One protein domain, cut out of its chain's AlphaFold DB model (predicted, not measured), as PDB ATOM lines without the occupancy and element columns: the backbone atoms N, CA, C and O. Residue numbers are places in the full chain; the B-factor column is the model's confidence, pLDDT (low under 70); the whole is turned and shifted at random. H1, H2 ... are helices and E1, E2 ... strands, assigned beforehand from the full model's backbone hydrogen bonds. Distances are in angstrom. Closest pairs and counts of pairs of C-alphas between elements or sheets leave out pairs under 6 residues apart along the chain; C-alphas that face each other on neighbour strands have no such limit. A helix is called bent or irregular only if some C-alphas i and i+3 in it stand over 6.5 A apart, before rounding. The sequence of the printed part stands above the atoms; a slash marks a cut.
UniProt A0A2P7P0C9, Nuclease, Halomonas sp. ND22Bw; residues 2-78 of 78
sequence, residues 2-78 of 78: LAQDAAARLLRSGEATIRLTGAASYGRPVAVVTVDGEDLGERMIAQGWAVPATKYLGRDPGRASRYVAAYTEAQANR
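AT A GLANCE: This is residues 2 to 78 of the 78 residues of the protein "Nuclease" of Halomonas sp. ND22Bw (UniProt A0A2P7P0C9). A short helix, H2, sits in the middle between two other helices, H1 on one side and the longest helix, H3, on the other, while a bent two-stranded hairpin, E1 and E2, reaches away from the place where E2 meets the start of H2. Residues 47 to 60, with no named element, lead from the end of H2 back to the start of H3. The printed part has 77 residues, with three named helices and two named strands in the order H1, E1, E2, H2, H3; the sheet, E1 - E2, is antiparallel, and the class is mixed, helices and strands. The whole is compact, with a radius of gyration of the C-alphas of 12.4 A, and spans 34 by 26 by 24 A.

HOW THE PARTS SIT: H1, residues 2 to 11, touches H2, residues 40 to 46, at a steep tilt of 44 degrees, opposite ways; their closest C-alphas are those of Leu 10 and Leu 40, 7.3 A apart. E1, residues 16 to 25, and E2, residues 28 to 35, form a hairpin of antiparallel neighbour strands, with 154 degrees between their directions. Across it N 17 and O 34 are 2.8 A apart and N 30 and O 23 are 2.9 A apart, both within hydrogen-bond range. E1 bends by 85 degrees at residue 22. Residues 34 to 35 of E2 also pair, antiparallel, with residues 38 to 39. The closest C-alphas of E2 and H2 are those of Thr 34 and Leu 40, 5.4 A apart. H2 touches H3, residues 61 to 76, the same way at a tilt of 37 degrees, only just steep; their closest C-alphas are those of Ala 46 and Ala 70, 4.8 A apart. H3 is apart from H1, E1 and E2. In H1, H2 and H3 every O i to N i+4 pair is within hydrogen-bond range.

IN THESE COORDINATES: H1 begins at C-alpha 2, (35.590, 55.408, -30.341), and measures 14.1 A from first to last C-alpha. E1 measures 21.8 A and E2 21.5 A; C-alpha 28, where E2 begins, is at (32.039, 57.122, -7.060). H2 is 9.9 A long. H3 is 22.8 A long and ends at C-alpha 76, (53.720, 45.677, -28.902).

THE WHOLE: The two C-alphas farthest apart are those of Gly 27 and Asn 77, 36.0 A. The printed part has no cut. The links H1 to E1, E1 to E2 and E2 to H2 are tight; the link H2 to H3, 14 residues, is long. The mean pLDDT of the printed part is 94.7, and residue 78, the chain's last, is the one printed residue under 70.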
ATOM      1  N   LEU A   2      35.319  56.831 -30.054       85.75
ATOM      2  CA  LEU A   2      35.590  55.408 -30.341       85.75
ATOM      3  C   LEU A   2      35.545  54.469 -29.118       85.75
ATOM      4  O   LEU A   2      34.793  53.507 -29.136       85.75
ATOM      5  N   ALA A   3      36.271  54.772 -28.034       90.62
ATOM      6  CA  ALA A   3      36.280  53.921 -26.836       90.62
ATOM      7  C   ALA A   3      34.908  53.807 -26.137       90.62
ATOM      8  O   ALA A   3      34.578  52.765 -25.579       90.62
ATOM      9  N   GLN A   4      34.095  54.869 -26.177       92.31
ATOM     10  CA  GLN A   4      32.746  54.855 -25.601       92.31
ATOM     11  C   GLN A   4      31.788  54.040 -26.470       92.31
ATOM     12  O   GLN A   4      31.042  53.220 -25.944       92.31
ATOM     13  N   ASP A   5      31.842  54.229 -27.790       93.50
ATOM     14  CA  ASP A   5      31.011  53.483 -28.739       93.50
ATOM     15  C   ASP A   5      31.355  51.985 -28.703       93.50
ATOM     16  O   ASP A   5      30.468  51.132 -28.690       93.50
ATOM     17  N   ALA A   6      32.644  51.665 -28.594       89.25
ATOM     18  CA  ALA A   6      33.141  50.318 -28.368       89.25
ATOM     19  C   ALA A   6      32.607  49.699 -27.072       89.25
ATOM     20  O   ALA A   6      32.066  48.595 -27.101       89.25
ATOM     21  N   ALA A   7      32.715  50.411 -25.945       92.62
ATOM     22  CA  ALA A   7      32.181  49.939 -24.672       92.62
ATOM     23  C   ALA A   7      30.668  49.701 -24.759       92.62
ATOM     24  O   ALA A   7      30.183  48.660 -24.331       92.62
ATOM     25  N   ALA A   8      29.922  50.623 -25.376       93.94
ATOM     26  CA  ALA A   8      28.484  50.479 -25.576       93.94
ATOM     27  C   ALA A   8      28.140  49.265 -26.452       93.94
ATOM     28  O   ALA A   8      27.175  48.561 -26.166       93.94
ATOM     29  N   ARG A   9      28.927  48.996 -27.499       92.19
ATOM     30  CA  ARG A   9      28.749  47.818 -28.355       92.19
ATOM     31  C   ARG A   9      29.012  46.518 -27.595       92.19
ATOM     32  O   ARG A   9      28.214  45.599 -27.721       92.19
ATOM     33  N   LEU A  10      30.092  46.455 -26.815       90.50
ATOM     34  CA  LEU A  10      30.437  45.285 -26.000       90.50
ATOM     35  C   LEU A  10      29.400  45.041 -24.899       90.50
ATOM     36  O   LEU A  10      28.979  43.919 -24.689       90.50
ATOM     37  N   LEU A  11      28.906  46.089 -24.243       93.62
ATOM     38  CA  LEU A  11      27.843  45.958 -23.240       93.62
ATOM     39  C   LEU A  11      26.518  45.458 -23.828       93.62
ATOM     40  O   LEU A  11      25.748  44.813 -23.131       93.62
ATOM     41  N   ARG A  12      26.234  45.772 -25.097       92.88
ATOM     42  CA  ARG A  12      25.024  45.312 -25.796       92.88
ATOM     43  C   ARG A  12      25.152  43.902 -26.366       92.88
ATOM     44  O   ARG A  12      24.156  43.392 -26.869       92.88
ATOM     45  N   SER A  13      26.346  43.305 -26.365       90.50
ATOM     46  CA  SER A  13      26.558  42.010 -27.014       90.50
ATOM     47  C   SER A  13      26.139  40.815 -26.163       90.50
ATOM     48  O   SER A  13      26.094  39.722 -26.711       90.50
ATOM     49  N   GLY A  14      25.842  41.011 -24.876       92.50
ATOM     50  CA  GLY A  14      25.562  39.922 -23.946       92.50
ATOM     51  C   GLY A  14      25.055  40.394 -22.587       92.50
ATOM     52  O   GLY A  14      24.746  41.574 -22.394       92.50
ATOM     53  N   GLU A  15      24.987  39.475 -21.628       95.38
ATOM     54  CA  GLU A  15      24.574  39.777 -20.261       95.38
ATOM     55  C   GLU A  15      25.733  40.393 -19.469       95.38
ATOM     56  O   GLU A  15      26.792  39.789 -19.287       95.38
ATOM     57  N   ALA A  16      25.523  41.612 -18.968       96.00
ATOM     58  CA  ALA A  16      26.517  42.328 -18.182       96.00
ATOM     59  C   ALA A  16      26.357  42.047 -16.680       96.00
ATOM     60  O   ALA A  16      25.373  42.438 -16.055       96.00
ATOM     61  N   THR A  17      27.385  41.460 -16.073       97.00
ATOM     62  CA  THR A  17      27.523  41.350 -14.617       97.00
ATOM     63  C   THR A  17      28.452  42.443 -14.098       97.00
ATOM     64  O   THR A  17      29.568  42.617 -14.590       97.00
ATOM     65  N   ILE A  18      28.012  43.170 -13.068       96.44
ATOM     66  CA  ILE A  18      28.779  44.247 -12.432       96.44
ATOM     67  C   ILE A  18      29.205  43.804 -11.032       96.44
ATOM     68  O   ILE A  18      28.371  43.440 -10.205       96.44
ATOM     69  N   ARG A  19      30.506  43.881 -10.740       95.56
ATOM     70  CA  ARG A  19      31.074  43.582  -9.421       95.56
ATOM     71  C   ARG A  19      31.847  44.779  -8.885       95.56
ATOM     72  O   ARG A  19      32.803  45.236  -9.504       95.56
ATOM     73  N   LEU A  20      31.470  45.263  -7.705       96.50
ATOM     74  CA  LEU A  20      32.189  46.348  -7.037       96.50
ATOM     75  C   LEU A  20      33.568  45.875  -6.566       96.50
ATOM     76  O   LEU A  20      33.699  44.787  -6.006       96.50
ATOM     77  N   THR A  21      34.594  46.710  -6.736       93.94
ATOM     78  CA  THR A  21      35.946  46.407  -6.229       93.94
ATOM     79  C   THR A  21      36.095  46.725  -4.738       93.94
ATOM     80  O   THR A  21      37.033  46.271  -4.086       93.94
ATOM     81  N   GLY A  22      35.165  47.514  -4.190       92.56
ATOM     82  CA  GLY A  22      35.251  48.097  -2.850       92.56
ATOM     83  C   GLY A  22      36.074  49.387  -2.793       92.56
ATOM     84  O   GLY A  22      36.129  50.012  -1.738       92.56
ATOM     85  N   ALA A  23      36.684  49.805  -3.905       93.88
ATOM     86  CA  ALA A  23      37.326  51.108  -4.028       93.88
ATOM     87  C   ALA A  23      36.347  52.160  -4.567       93.88
ATOM     88  O   ALA A  23      35.355  51.844  -5.228       93.88
ATOM     89  N   ALA A  24      36.663  53.429  -4.326       94.75
ATOM     90  CA  ALA A  24      35.943  54.564  -4.882       94.75
ATOM     91  C   ALA A  24      36.924  55.629  -5.385       94.75
ATOM     92  O   ALA A  24      38.054  55.735  -4.909       94.75
ATOM     93  N   SER A  25      36.480  56.439  -6.342       94.75
ATOM     94  CA  SER A  25      37.209  57.597  -6.854       94.75
ATOM     95  C   SER A  25      36.274  58.798  -6.873       94.75
ATOM     96  O   SER A  25      35.207  58.728  -7.476       94.75
ATOM     97  N   TYR A  26      36.650  59.892  -6.204       94.50
ATOM     98  CA  TYR A  26      35.811  61.096  -6.083       94.50
ATOM     99  C   TYR A  26      34.373  60.791  -5.608       94.50
ATOM    100  O   TYR A  26      33.400  61.294  -6.163       94.50
ATOM    101  N   GLY A  27      34.233  59.892  -4.628       94.31
ATOM    102  CA  GLY A  27      32.931  59.463  -4.101       94.31
ATOM    103  C   GLY A  27      32.147  58.488  -4.991       94.31
ATOM    104  O   GLY A  27      31.049  58.085  -4.621       94.31
ATOM    105  N   ARG A  28      32.688  58.071  -6.143       96.06
ATOM    106  CA  ARG A  28      32.039  57.122  -7.060       96.06
ATOM    107  C   ARG A  28      32.643  55.722  -6.917       96.06
ATOM    108  O   ARG A  28      33.861  55.601  -7.070       96.06
ATOM    109  N   PRO A  29      31.842  54.673  -6.651       96.19
ATOM    110  CA  PRO A  29      32.334  53.301  -6.593       96.19
ATOM    111  C   PRO A  29      32.990  52.869  -7.905       96.19
ATOM    112  O   PRO A  29      32.497  53.180  -8.989       96.19
ATOM    113  N   VAL A  30      34.089  52.126  -7.797       96.75
ATOM    114  CA  VAL A  30      34.741  51.477  -8.936       96.75
ATOM    115  C   VAL A  30      34.231  50.045  -9.041       96.75
ATOM    116  O   VAL A  30      34.114  49.325  -8.045       96.75
ATOM    117  N   ALA A  31      33.925  49.633 -10.266       96.69
ATOM    118  CA  ALA A  31      33.416  48.311 -10.565       96.69
ATOM    119  C   ALA A  31      34.196  47.666 -11.706       96.69
ATOM    120  O   ALA A  31      34.758  48.335 -12.573       96.69
ATOM    121  N   VAL A  32      34.181  46.347 -11.685       97.00
ATOM    122  CA  VAL A  32      34.544  45.476 -12.788       97.00
ATOM    123  C   VAL A  32      33.255  45.067 -13.485       97.00
ATOM    124  O   VAL A  32      32.264  44.755 -12.821       97.00
ATOM    125  N   VAL A  33      33.286  45.043 -14.812       97.19
ATOM    126  CA  VAL A  33      32.168  44.575 -15.629       97.19
ATOM    127  C   VAL A  33      32.625  43.379 -16.443       97.19
ATOM    128  O   VAL A  33      33.679  43.426 -17.077       97.19
ATOM    129  N   THR A  34      31.825  42.322 -16.430       97.44
ATOM    130  CA  THR A  34      31.989  41.166 -17.310       97.44
ATOM    131  C   THR A  34      30.767  41.026 -18.203       97.44
ATOM    132  O   THR A  34      29.654  41.156 -17.696       97.44
ATOM    133  N   VAL A  35      30.955  40.747 -19.489       97.06
ATOM    134  CA  VAL A  35      29.876  40.462 -20.448       97.06
ATOM    135  C   VAL A  35      30.027  39.018 -20.904       97.06
ATOM    136  O   VAL A  35      31.092  38.663 -21.400       97.06
ATOM    137  N   ASP A  36      29.015  38.180 -20.673       94.38
ATOM    138  CA  ASP A  36      29.053  36.731 -20.956       94.38
ATOM    139  C   ASP A  36      30.309  36.027 -20.393       94.38
ATOM    140  O   ASP A  36      30.882  35.120 -20.989       94.38
ATOM    141  N   GLY A  37      30.769  36.474 -19.218       93.38
ATOM    142  CA  GLY A  37      31.964  35.946 -18.550       93.38
ATOM    143  C   GLY A  37      33.291  36.581 -18.982       93.38
ATOM    144  O   GLY A  37      34.296  36.389 -18.297       93.38
ATOM    145  N   GLU A  38      33.312  37.397 -20.036       95.56
ATOM    146  CA  GLU A  38      34.515  38.099 -20.489       95.56
ATOM    147  C   GLU A  38      34.681  39.458 -19.805       95.56
ATOM    148  O   GLU A  38      33.739  40.240 -19.697       95.56
ATOM    149  N   ASP A  39      35.898  39.777 -19.365       97.12
ATOM    150  CA  ASP A  39      36.205  41.058 -18.728       97.12
ATOM    151  C   ASP A  39      36.201  42.209 -19.748       97.12
ATOM    152  O   ASP A  39      37.062  42.301 -20.627       97.12
ATOM    153  N   LEU A  40      35.237  43.123 -19.603       96.94
ATOM    154  CA  LEU A  40      35.093  44.277 -20.484       96.94
ATOM    155  C   LEU A  40      36.320  45.196 -20.426       96.94
ATOM    156  O   LEU A  40      36.778  45.676 -21.461       96.94
ATOM    157  N   GLY A  41      36.842  45.458 -19.226       96.81
ATOM    158  CA  GLY A  41      37.980  46.353 -19.031       96.81
ATOM    159  C   GLY A  41      39.238  45.802 -19.690       96.81
ATOM    160  O   GLY A  41      39.925  46.527 -20.406       96.81
ATOM    161  N   GLU A  42      39.490  44.507 -19.522       97.81
ATOM    162  CA  GLU A  42      40.600  43.809 -20.175       97.81
ATOM    163  C   GLU A  42      40.494  43.860 -21.697       97.81
ATOM    164  O   GLU A  42      41.457  44.233 -22.364       97.81
ATOM    165  N   ARG A  43      39.310  43.586 -22.261       96.38
ATOM    166  CA  ARG A  43      39.082  43.657 -23.714       96.38
ATOM    167  C   ARG A  43      39.261  45.059 -24.280       96.38
ATOM    168  O   ARG A  43      39.708  45.206 -25.417       96.38
ATOM    169  N   MET A  44      38.895  46.088 -23.520       96.56
ATOM    170  CA  MET A  44      39.132  47.476 -23.917       96.56
ATOM    171  C   MET A  44      40.623  47.820 -23.895       96.56
ATOM    172  O   MET A  44      41.096  48.524 -24.785       96.56
ATOM    173  N   ILE A  45      41.365  47.323 -22.904       97.19
ATOM    174  CA  ILE A  45      42.816  47.510 -22.811       97.19
ATOM    175  C   ILE A  45      43.526  46.781 -23.959       97.19
ATOM    176  O   ILE A  45      44.335  47.397 -24.647       97.19
ATOM    177  N   ALA A  46      43.170  45.521 -24.221       96.44
ATOM    178  CA  ALA A  46      43.751  44.704 -25.288       96.44
ATOM    179  C   ALA A  46      43.564  45.321 -26.688       96.44
ATOM    180  O   ALA A  46      44.402  45.150 -27.565       96.44
ATOM    181  N   GLN A  47      42.484  46.080 -26.897       94.12
ATOM    182  CA  GLN A  47      42.218  46.797 -28.152       94.12
ATOM    183  C   GLN A  47      42.837  48.206 -28.204       94.12
ATOM    184  O   GLN A  47      42.587  48.961 -29.143       94.12
ATOM    185  N   GLY A  48      43.616  48.599 -27.192       94.88
ATOM    186  CA  GLY A  48      44.250  49.918 -27.118       94.88
ATOM    187  C   GLY A  48      43.277  51.068 -26.835       94.88
ATOM    188  O   GLY A  48      43.604  52.232 -27.070       94.88
ATOM    189  N   TRP A  49      42.071  50.778 -26.338       94.94
ATOM    190  CA  TRP A  49      41.042  51.783 -26.038       94.94
ATOM    191  C   TRP A  49      41.058  52.269 -24.588       94.94
ATOM    192  O   TRP A  49      40.383  53.250 -24.266       94.94
ATOM    193  N   ALA A  50      41.803  51.595 -23.714       95.62
ATOM    194  CA  ALA A  50      41.909  51.917 -22.297       95.62
ATOM    195  C   ALA A  50      43.316  51.634 -21.752       95.62
ATOM    196  O   ALA A  50      44.099  50.903 -22.354       95.62
ATOM    197  N   VAL A  51      43.616  52.210 -20.585       96.12
ATOM    198  CA  VAL A  51      44.858  51.971 -19.833       96.12
ATOM    199  C   VAL A  51      44.560  51.253 -18.509       96.12
ATOM    200  O   VAL A  51      43.500  51.491 -17.918       96.12
ATOM    201  N   PRO A  52      45.470  50.405 -17.999       96.94
ATOM    202  CA  PRO A  52      45.287  49.714 -16.724       96.94
ATOM    203  C   PRO A  52      45.152  50.671 -15.532       96.94
ATOM    204  O   PRO A  52      46.022  51.503 -15.281       96.94
ATOM    205  N   ALA A  53      44.102  50.495 -14.727       94.94
ATOM    206  CA  ALA A  53      43.895  51.221 -13.470       94.94
ATOM    207  C   ALA A  53      44.081  50.300 -12.247       94.94
ATOM    208  O   ALA A  53      43.192  50.160 -11.403       94.94
ATOM    209  N   THR A  54      45.247  49.653 -12.152       95.88
ATOM    210  CA  THR A  54      45.553  48.586 -11.173       95.88
ATOM    211  C   THR A  54      45.381  49.000  -9.711       95.88
ATOM    212  O   THR A  54      45.026  48.168  -8.879       95.88
ATOM    213  N   LYS A  55      45.532  50.293  -9.396       95.25
ATOM    214  CA  LYS A  55      45.328  50.848  -8.045       95.25
ATOM    215  C   LYS A  55      43.952  50.549  -7.433       95.25
ATOM    216  O   LYS A  55      43.816  50.581  -6.216       95.25
ATOM    217  N   TYR A  56      42.937  50.250  -8.247       95.12
ATOM    218  CA  TYR A  56      41.588  49.918  -7.771       95.12
ATOM    219  C   TYR A  56      41.333  48.411  -7.620       95.12
ATOM    220  O   TYR A  56      40.238  48.021  -7.220       95.12
ATOM    221  N   LEU A  57      42.323  47.572  -7.935       94.56
ATOM    222  CA  LEU A  57      42.219  46.111  -7.961       94.56
ATOM    223  C   LEU A  57      43.005  45.448  -6.821       94.56
ATOM    224  O   LEU A  57      43.384  44.290  -6.927       94.56
ATOM    225  N   GLY A  58      43.230  46.144  -5.700       91.94
ATOM    226  CA  GLY A  58      44.017  45.606  -4.578       91.94
ATOM    227  C   GLY A  58      43.490  44.289  -3.985       91.94
ATOM    228  O   GLY A  58      44.247  43.550  -3.368       91.94
ATOM    229  N   ARG A  59      42.205  43.969  -4.197       92.06
ATOM    230  CA  ARG A  59      41.570  42.700  -3.785       92.06
ATOM    231  C   ARG A  59      41.580  41.611  -4.869       92.06
ATOM    232  O   ARG A  59      41.140  40.501  -4.605       92.06
ATOM    233  N   ASP A  60      42.045  41.932  -6.074       94.50
ATOM    234  CA  ASP A  60      42.131  41.027  -7.225       94.50
ATOM    235  C   ASP A  60      43.470  41.257  -7.962       94.50
ATOM    236  O   ASP A  60      43.506  41.825  -9.061       94.50
ATOM    237  N   PRO A  61      44.603  40.860  -7.344       95.44
ATOM    238  CA  PRO A  61      45.924  41.045  -7.943       95.44
ATOM    239  C   PRO A  61      46.077  40.269  -9.258       95.44
ATOM    240  O   PRO A  61      46.766  40.735 -10.162       95.44
ATOM    241  N   GLY A  62      45.381  39.135  -9.411       97.25
ATOM    242  CA  GLY A  62      45.370  38.364 -10.656       97.25
ATOM    243  C   GLY A  62      44.792  39.161 -11.828       97.25
ATOM    244  O   GLY A  62      45.379  39.195 -12.909       97.25
ATOM    245  N   ARG A  63      43.677  39.876 -11.624       96.94
ATOM    246  CA  ARG A  63      43.137  40.794 -12.640       96.94
ATOM    247  C   ARG A  63      44.064  41.970 -12.912       96.94
ATOM    248  O   ARG A  63      44.215  42.348 -14.070       96.94
ATOM    249  N   ALA A  64      44.717  42.520 -11.888       97.62
ATOM    250  CA  ALA A  64      45.692  43.593 -12.083       97.62
ATOM    251  C   ALA A  64      46.831  43.165 -13.023       97.62
ATOM    252  O   ALA A  64      47.160  43.903 -13.952       97.62
ATOM    253  N   SER A  65      47.370  41.956 -12.841       98.00
ATOM    254  CA  SER A  65      48.383  41.388 -13.733       98.00
ATOM    255  C   SER A  65      47.867  41.191 -15.159       98.00
ATOM    256  O   SER A  65      48.560  41.572 -16.100       98.00
ATOM    257  N   ARG A  66      46.642  40.671 -15.337       98.12
ATOM    258  CA  ARG A  66      46.033  40.507 -16.672       98.12
ATOM    259  C   ARG A  66      45.868  41.835 -17.409       98.12
ATOM    260  O   ARG A  66      46.208  41.922 -18.582       98.12
ATOM    261  N   TYR A  67      45.442  42.893 -16.719       98.19
ATOM    262  CA  TYR A  67      45.311  44.221 -17.328       98.19
ATOM    263  C   TYR A  67      46.657  44.768 -17.806       98.19
ATOM    264  O   TYR A  67      46.744  45.330 -18.894       98.19
ATOM    265  N   VAL A  68      47.714  44.610 -17.002       98.19
ATOM    266  CA  VAL A  68      49.064  45.038 -17.396       98.19
ATOM    267  C   VAL A  68      49.559  44.226 -18.592       98.19
ATOM    268  O   VAL A  68      50.080  44.816 -19.532       98.19
ATOM    269  N   ALA A  69      49.353  42.906 -18.594       98.19
ATOM    270  CA  ALA A  69      49.732  42.045 -19.712       98.19
ATOM    271  C   ALA A  69      49.019  42.447 -21.014       98.19
ATOM    272  O   ALA A  69      49.689  42.693 -22.015       98.19
ATOM    273  N   ALA A  70      47.694  42.622 -20.970       97.94
ATOM    274  CA  ALA A  70      46.897  43.069 -22.112       97.94
ATOM    275  C   ALA A  70      47.373  44.424 -22.661       97.94
ATOM    276  O   ALA A  70      47.399  44.637 -23.869       97.94
ATOM    277  N   TYR A  71      47.776  45.344 -21.780       97.94
ATOM    278  CA  TYR A  71      48.300  46.644 -22.191       97.94
ATOM    279  C   TYR A  71      49.664  46.530 -22.873       97.94
ATOM    280  O   TYR A  71      49.884  47.145 -23.915       97.94
ATOM    281  N   THR A  72      50.575  45.742 -22.300       97.50
ATOM    282  CA  THR A  72      51.898  45.495 -22.886       97.50
ATOM    283  C   THR A  72      51.777  44.847 -24.263       97.50
ATOM    284  O   THR A  72      52.451  45.277 -25.195       97.50
ATOM    285  N   GLU A  73      50.887  43.866 -24.419       96.31
ATOM    286  CA  GLU A  73      50.620  43.216 -25.703       96.31
ATOM    287  C   GLU A  73      50.030  44.193 -26.731       96.31
ATOM    288  O   GLU A  73      50.524  44.283 -27.854       96.31
ATOM    289  N   ALA A  74      49.038  44.999 -26.339       95.69
ATOM    290  CA  ALA A  74      48.449  46.013 -27.215       95.69
ATOM    291  C   ALA A  74      49.474  47.059 -27.685       95.69
ATOM    292  O   ALA A  74      49.398  47.538 -28.814       95.69
ATOM    293  N   GLN A  75      50.443  47.409 -26.835       94.25
ATOM    294  CA  GLN A  75      51.527  48.332 -27.179       94.25
ATOM    295  C   GLN A  75      52.573  47.706 -28.105       94.25
ATOM    296  O   GLN A  75      53.172  48.430 -28.893       94.25
ATOM    297  N   ALA A  76      52.797  46.392 -28.020       93.06
ATOM    298  CA  ALA A  76      53.720  45.677 -28.902       93.06
ATOM    299  C   ALA A  76      53.148  45.466 -30.316       93.06
ATOM    300  O   ALA A  76      53.905  45.413 -31.280       93.06
ATOM    301  N   ASN A  77      51.821  45.368 -30.436       83.75
ATOM    302  CA  ASN A  77      51.110  45.127 -31.697       83.75
ATOM    303  C   ASN A  77      50.693  46.414 -32.438       83.75
ATOM    304  O   ASN A  77      49.867  46.357 -33.350       83.75
ATOM    305  N   ARG A  78      51.217  47.572 -32.022       68.19
ATOM    306  CA  ARG A  78      50.879  48.898 -32.552       68.19
ATOM    307  C   ARG A  78      51.977  49.444 -33.455       68.19
ATOM    308  O   ARG A  78      51.601  50.118 -34.440       68.19
TER     309      ARG A  78